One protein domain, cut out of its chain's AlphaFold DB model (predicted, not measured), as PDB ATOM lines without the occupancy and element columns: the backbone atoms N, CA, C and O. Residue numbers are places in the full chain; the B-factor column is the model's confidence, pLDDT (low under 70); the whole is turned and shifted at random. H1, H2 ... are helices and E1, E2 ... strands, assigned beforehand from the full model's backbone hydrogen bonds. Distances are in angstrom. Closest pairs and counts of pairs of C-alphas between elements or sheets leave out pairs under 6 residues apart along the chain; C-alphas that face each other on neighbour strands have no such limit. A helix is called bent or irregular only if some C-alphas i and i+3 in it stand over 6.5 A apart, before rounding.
ATOM      1  N   VAL A   2      28.376 -73.174  22.016       83.12
ATOM      2  CA  VAL A   2      28.159 -73.929  23.280       83.12
ATOM      3  C   VAL A   2      28.181 -73.031  24.525       83.12
ATOM      4  O   VAL A   2      27.286 -73.128  25.356       83.12
ATOM      5  N   LEU A   3      29.138 -72.100  24.614       88.06
ATOM      6  CA  LEU A   3      29.247 -71.173  25.751       88.06
ATOM      7  C   LEU A   3      28.042 -70.224  25.892       88.06
ATOM      8  O   LEU A   3      27.700 -69.850  27.006       88.06
ATOM      9  N   SER A   4      27.360 -69.885  24.791       90.62
ATOM     10  CA  SER A   4      26.145 -69.054  24.828       90.62
ATOM     11  C   SER A   4      24.994 -69.810  25.485       90.62
ATOM     12  O   SER A   4      24.406 -69.334  26.450       90.62
ATOM     13  N   PHE A   5      24.732 -71.037  25.019       91.62
ATOM     14  CA  PHE A   5      23.716 -71.899  25.623       91.62
ATOM     15  C   PHE A   5      24.046 -72.248  27.072       91.62
ATOM     16  O   PHE A   5      23.135 -72.383  27.879       91.62
ATOM     17  N   TYR A   6      25.328 -72.384  27.412       93.31
ATOM     18  CA  TYR A   6      25.755 -72.578  28.793       93.31
ATOM     19  C   TYR A   6      25.480 -71.345  29.668       93.31
ATOM     20  O   TYR A   6      24.957 -71.491  30.769       93.31
ATOM     21  N   GLY A   7      25.750 -70.134  29.171       93.38
ATOM     22  CA  GLY A   7      25.417 -68.893  29.875       93.38
ATOM     23  C   GLY A   7      23.914 -68.753  30.143       93.38
ATOM     24  O   GLY A   7      23.508 -68.493  31.273       93.38
ATOM     25  N   GLU A   8      23.077 -69.016  29.136       93.88
ATOM     26  CA  GLU A   8      21.615 -69.048  29.298       93.88
ATOM     27  C   GLU A   8      21.156 -70.116  30.300       93.88
ATOM     28  O   GLU A   8      20.247 -69.881  31.103       93.88
ATOM     29  N   ALA A   9      21.792 -71.290  30.248       93.44
ATOM     30  CA  ALA A   9      21.507 -72.400  31.141       93.44
ATOM     31  C   ALA A   9      21.749 -72.003  32.599       93.44
ATOM     32  O   ALA A   9      20.872 -72.239  33.427       93.44
ATOM     33  N   LEU A  10      22.892 -71.369  32.889       93.88
ATOM     34  CA  LEU A  10      23.242 -70.870  34.220       93.88
ATOM     35  C   LEU A  10      22.279 -69.783  34.701       93.88
ATOM     36  O   LEU A  10      21.809 -69.854  35.831       93.88
ATOM     37  N   ALA A  11      21.938 -68.822  33.838       94.00
ATOM     38  CA  ALA A  11      21.012 -67.741  34.181       94.00
ATOM     39  C   ALA A  11      19.595 -68.243  34.515       94.00
ATOM     40  O   ALA A  11      18.851 -67.576  35.230       94.00
ATOM     41  N   SER A  12      19.222 -69.418  33.998       93.06
ATOM     42  CA  SER A  12      17.882 -69.999  34.146       93.06
ATOM     43  C   SER A  12      17.828 -71.200  35.096       93.06
ATOM     44  O   SER A  12      16.773 -71.830  35.218       93.06
ATOM     45  N   ALA A  13      18.953 -71.587  35.702       93.44
ATOM     46  CA  ALA A  13      19.047 -72.769  36.551       93.44
ATOM     47  C   ALA A  13      18.727 -72.442  38.013       93.44
ATOM     48  O   ALA A  13      19.184 -71.445  38.564       93.44
ATOM     49  N   GLY A  14      17.998 -73.345  38.667       92.19
ATOM     50  CA  GLY A  14      18.016 -73.479  40.120       92.19
ATOM     51  C   GLY A  14      19.043 -74.529  40.548       92.19
ATOM     52  O   GLY A  14      19.495 -75.338  39.736       92.19
ATOM     53  N   LEU A  15      19.373 -74.575  41.836       90.75
ATOM     54  CA  LEU A  15      20.175 -75.658  42.406       90.75
ATOM     55  C   LEU A  15      19.248 -76.712  43.010       90.75
ATOM     56  O   LEU A  15      18.482 -76.416  43.925       90.75
ATOM     57  N   ALA A  16      19.335 -77.941  42.507       90.31
ATOM     58  CA  ALA A  16      18.751 -79.099  43.167       90.31
ATOM     59  C   ALA A  16      19.829 -79.763  44.019       90.31
ATOM     60  O   ALA A  16      20.947 -79.993  43.554       90.31
ATOM     61  N   ARG A  17      19.498 -80.065  45.274       88.25
ATOM     62  CA  ARG A  17      20.400 -80.780  46.174       88.25
ATOM     63  C   ARG A  17      20.084 -82.269  46.128       88.25
ATOM     64  O   ARG A  17      18.973 -82.670  46.461       88.25
ATOM     65  N   GLU A  18      21.067 -83.071  45.744       84.12
ATOM     66  CA  GLU A  18      20.998 -84.529  45.715       84.12
ATOM     67  C   GLU A  18      22.037 -85.074  46.709       84.12
ATOM     68  O   GLU A  18      23.240 -85.159  46.444       84.12
ATOM     69  N   GLY A  19      21.582 -85.339  47.938       86.19
ATOM     70  CA  GLY A  19      22.459 -85.672  49.062       86.19
ATOM     71  C   GLY A  19      23.425 -84.529  49.403       86.19
ATOM     72  O   GLY A  19      22.996 -83.426  49.741       86.19
ATOM     73  N   ALA A  20      24.731 -84.802  49.323       86.88
ATOM     74  CA  ALA A  20      25.794 -83.817  49.545       86.88
ATOM     75  C   ALA A  20      26.191 -83.037  48.276       86.88
ATOM     76  O   ALA A  20      27.035 -82.146  48.347       86.88
ATOM     77  N   ARG A  21      25.623 -83.375  47.109       84.75
ATOM     78  CA  ARG A  21      25.919 -82.709  45.836       84.75
ATOM     79  C   ARG A  21      24.821 -81.710  45.493       84.75
ATOM     80  O   ARG A  21      23.645 -81.951  45.751       84.75
ATOM     81  N   CYS A  22      25.213 -80.593  44.894       87.31
ATOM     82  CA  CYS A  22      24.291 -79.640  44.290       87.31
ATOM     83  C   CYS A  22      24.484 -79.682  42.779       87.31
ATOM     84  O   CYS A  22      25.600 -79.495  42.296       87.31
ATOM     85  N   ASP A  23      23.400 -79.897  42.043       88.31
ATOM     86  CA  ASP A  23      23.404 -79.902  40.588       88.31
ATOM     87  C   ASP A  23      22.484 -78.822  40.023       88.31
ATOM     88  O   ASP A  23      21.511 -78.390  40.649       88.31
ATOM     89  N   LEU A  24      22.808 -78.377  38.807       90.50
ATOM     90  CA  LEU A  24      21.939 -77.470  38.070       90.50
ATOM     91  C   LEU A  24      20.640 -78.193  37.720       90.50
ATOM     92  O   LEU A  24      20.636 -79.295  37.166       90.50
ATOM     93  N   SER A  25      19.528 -77.535  38.015       91.62
ATOM     94  CA  SER A  25      18.188 -78.031  37.755       91.62
ATOM     95  C   SER A  25      17.367 -76.986  37.019       91.62
ATOM     96  O   SER A  25      17.471 -75.784  37.255       91.62
ATOM     97  N   TRP A  26      16.519 -77.468  36.119       92.81
ATOM     98  CA  TRP A  26      15.555 -76.645  35.403       92.81
ATOM     99  C   TRP A  26      14.180 -77.245  35.640       92.81
ATOM    100  O   TRP A  26      13.972 -78.437  35.391       92.81
ATOM    101  N   THR A  27      13.255 -76.424  36.129       89.06
ATOM    102  CA  THR A  27      11.885 -76.841  36.441       89.06
ATOM    103  C   THR A  27      11.157 -77.337  35.185       89.06
ATOM    104  O   THR A  27      11.489 -76.902  34.080       89.06
ATOM    105  N   PRO A  28      10.179 -78.254  35.286       87.38
ATOM    106  CA  PRO A  28       9.350 -78.670  34.151       87.38
ATOM    107  C   PRO A  28       8.598 -77.498  33.479       87.38
ATOM    108  O   PRO A  28       8.448 -76.438  34.085       87.38
ATOM    109  N   PRO A  29       8.130 -77.652  32.223       89.69
ATOM    110  CA  PRO A  29       8.295 -78.821  31.355       89.69
ATOM    111  C   PRO A  29       9.700 -78.896  30.736       89.69
ATOM    112  O   PRO A  29      10.396 -77.880  30.633       89.69
ATOM    113  N   CYS A  30      10.112 -80.093  30.306       88.62
ATOM    114  CA  CYS A  30      11.350 -80.299  29.551       88.62
ATOM    115  C   CYS A  30      11.135 -79.881  28.088       88.62
ATOM    116  O   CYS A  30      10.428 -80.551  27.342       88.62
ATOM    117  N   THR A  31      11.716 -78.751  27.689       94.25
ATOM    118  CA  THR A  31      11.649 -78.230  26.316       94.25
ATOM    119  C   THR A  31      12.952 -78.509  25.570       94.25
ATOM    120  O   THR A  31      13.989 -78.721  26.202       94.25
ATOM    121  N   ILE A  32      12.940 -78.436  24.231       93.94
ATOM    122  CA  ILE A  32      14.163 -78.559  23.409       93.94
ATOM    123  C   ILE A  32      15.250 -77.593  23.897       93.94
ATOM    124  O   ILE A  32      16.401 -77.984  24.043       93.94
ATOM    125  N   ARG A  33      14.882 -76.358  24.254       93.38
ATOM    126  CA  ARG A  33      15.828 -75.375  24.801       93.38
ATOM    127  C   ARG A  33      16.487 -75.850  26.103       93.38
ATOM    128  O   ARG A  33      17.705 -75.787  26.226       93.38
ATOM    129  N   LYS A  34      15.708 -76.395  27.045       92.69
ATOM    130  CA  LYS A  34      16.245 -76.975  28.293       92.69
ATOM    131  C   LYS A  34      17.094 -78.224  28.031       92.69
ATOM    132  O   LYS A  34      18.052 -78.470  28.760       92.69
ATOM    133  N   LEU A  35      16.785 -79.000  26.989       93.12
ATOM    134  CA  LEU A  35      17.636 -80.105  26.547       93.12
ATOM    135  C   LEU A  35      18.989 -79.586  26.040       93.12
ATOM    136  O   LEU A  35      20.026 -80.097  26.456       93.12
ATOM    137  N   THR A  36      18.999 -78.534  25.219       94.31
ATOM    138  CA  THR A  36      20.236 -77.893  24.751       94.31
ATOM    139  C   THR A  36      21.067 -77.357  25.916       94.31
ATOM    140  O   THR A  36      22.276 -77.560  25.937       94.31
ATOM    141  N   TRP A  37      20.436 -76.753  26.927       95.25
ATOM    142  CA  TRP A  37      21.106 -76.311  28.156       95.25
ATOM    143  C   TRP A  37      21.766 -77.460  28.926       95.25
ATOM    144  O   TRP A  37      22.917 -77.336  29.353       95.25
ATOM    145  N   ARG A  38      21.086 -78.608  29.055       92.81
ATOM    146  CA  ARG A  38      21.660 -79.821  29.667       92.81
ATOM    147  C   ARG A  38      22.872 -80.328  28.887       92.81
ATOM    148  O   ARG A  38      23.899 -80.634  29.490       92.81
ATOM    149  N   VAL A  39      22.777 -80.376  27.556       93.00
ATOM    150  CA  VAL A  39      23.891 -80.792  26.688       93.00
ATOM    151  C   VAL A  39      25.061 -79.811  26.792       93.00
ATOM    152  O   VAL A  39      26.195 -80.249  26.962       93.00
ATOM    153  N   ALA A  40      24.804 -78.502  26.759       95.00
ATOM    154  CA  ALA A  40      25.836 -77.476  26.882       95.00
ATOM    155  C   ALA A  40      26.535 -77.528  28.249       95.00
ATOM    156  O   ALA A  40      27.758 -77.471  28.311       95.00
ATOM    157  N   THR A  41      25.777 -77.716  29.333       94.38
ATOM    158  CA  THR A  41      26.325 -77.888  30.688       94.38
ATOM    159  C   THR A  41      27.201 -79.132  30.783       94.38
ATOM    160  O   THR A  41      28.307 -79.060  31.311       94.38
ATOM    161  N   SER A  42      26.736 -80.266  30.251       92.19
ATOM    162  CA  SER A  42      27.516 -81.507  30.215       92.19
ATOM    163  C   SER A  42      28.809 -81.338  29.411       92.19
ATOM    164  O   SER A  42      29.879 -81.726  29.872       92.19
ATOM    165  N   ALA A  43      28.736 -80.679  28.250       92.94
ATOM    166  CA  ALA A  43      29.902 -80.391  27.421       92.94
ATOM    167  C   ALA A  43      30.911 -79.481  28.138       92.94
ATOM    168  O   ALA A  43      32.101 -79.771  28.118       92.94
ATOM    169  N   VAL A  44      30.457 -78.415  28.805       94.06
ATOM    170  CA  VAL A  44      31.348 -77.524  29.566       94.06
ATOM    171  C   VAL A  44      31.977 -78.247  30.756       94.06
ATOM    172  O   VAL A  44      33.182 -78.129  30.950       94.06
ATOM    173  N   ARG A  45      31.220 -79.062  31.502       91.88
ATOM    174  CA  ARG A  45      31.784 -79.895  32.580       91.88
ATOM    175  C   ARG A  45      32.850 -80.857  32.054       91.88
ATOM    176  O   ARG A  45      33.922 -80.953  32.637       91.88
ATOM    177  N   LEU A  46      32.594 -81.515  30.921       92.12
ATOM    178  CA  LEU A  46      33.578 -82.377  30.263       92.12
ATOM    179  C   LEU A  46      34.838 -81.596  29.851       92.12
ATOM    180  O   LEU A  46      35.934 -82.122  29.998       92.12
ATOM    181  N   LEU A  47      34.689 -80.359  29.365       92.12
ATOM    182  CA  LEU A  47      35.806 -79.497  28.962       92.12
ATOM    183  C   LEU A  47      36.647 -78.984  30.135       92.12
ATOM    184  O   LEU A  47      37.846 -78.789  29.969       92.12
ATOM    185  N   LEU A  48      36.029 -78.729  31.288       93.00
ATOM    186  CA  LEU A  48      36.717 -78.149  32.443       93.00
ATOM    187  C   LEU A  48      37.313 -79.209  33.374       93.00
ATOM    188  O   LEU A  48      38.387 -79.001  33.927       93.00
ATOM    189  N   GLU A  49      36.614 -80.327  33.562       92.38
ATOM    190  CA  GLU A  49      36.907 -81.297  34.628       92.38
ATOM    191  C   GLU A  49      37.035 -82.734  34.106       92.38
ATOM    192  O   GLU A  49      37.426 -83.643  34.839       92.38
ATOM    193  N   GLY A  50      36.654 -82.972  32.853       90.50
ATOM    194  CA  GLY A  50      36.580 -84.309  32.290       90.50
ATOM    195  C   GLY A  50      37.896 -84.804  31.683       90.50
ATOM    196  O   GLY A  50      38.789 -84.014  31.373       90.50
ATOM    197  N   PRO A  51      38.021 -86.125  31.458       94.12
ATOM    198  CA  PRO A  51      39.209 -86.710  30.849       94.12
ATOM    199  C   PRO A  51      39.184 -86.479  29.331       94.12
ATOM    200  O   PRO A  51      38.765 -87.340  28.554       94.12
TER     201      PRO A  51
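What this domain is: This is residues 2 to 51 of the 98 residues of the protein "zf-CGNR domain-containing protein" of Phytohabitans houttuyneae (UniProt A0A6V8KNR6). A small two-stranded hairpin, E1 and E2, extends away from a pair of crossed helices, with its turn at residues 19 and 20 at the end far from them. The short helix H1 crosses the long helix H2 close to the middle of both, and H2 runs along the length of the model. The printed part has 50 residues, with two named helices and two named strands in the order H1, E1, E2, H2; the sheet has the order E1 - E2 and is antiparallel, and the class is mixed, helices and strands. The whole is compact, with a radius of gyration of the C-alphas of 11.0 A, and its outline is flat, spanning 30 by 28 by 15 A.

How they stand to each other: Strand E1, residues 14 to 18, and strand E2, residues 21 to 25, form an antiparallel hairpin, with 142 degrees between their directions. Among the C-alphas that face each other are 14 and 25, 5.1 A apart, and 17 and 22, 4.5 A apart. N 16 and O 23 are within hydrogen-bond range at 2.9 A, and so are N 25 and O 14 at 2.8 A. The closest C-alphas of E2 and helix H1, residues 2 to 11, are those of Leu 24 and Leu 10, 7.8 A apart. H1 and helix H2, residues 32 to 49, touch, with 18 pairs of C-alphas within 8 A; the closest are those of Ala 9 and Trp 37, 4.9 A apart. Their lines are about perpendicular, but only just, at 73 degrees, and their centres are 8.3 A apart. E1 and H2 are apart. In H1 and H2 every O i to N i+4 pair is within hydrogen-bond range.

Where its parts are: E1 begins at C-alpha 14, at (18.016, -73.479, 40.120), and measures 12.7 A from first to last C-alpha. E2, also five residues, measures 12.1 A. H1, ten residues, begins at C-alpha 2, at (28.159, -73.929, 23.280), and measures 14.4 A. H2, with 18 residues the longest helix, measures 25.5 A and ends at C-alpha 49, at (36.907, -81.297, 34.628). Neither helix is bent.

The domain as a whole: The two C-alphas farthest apart are those of Pro 29 and Pro 51, 31.9 A. The C-alphas of the first and last printed residues, Val 2 and Pro 51, are 18.5 A apart. The printed part has no cut. The links H1 to E1 and E1 to E2 are tight, with two residues each, and the link E2 to H2 is short, with six. The mean pLDDT of the printed part is 91.4, and no printed residue is under 70.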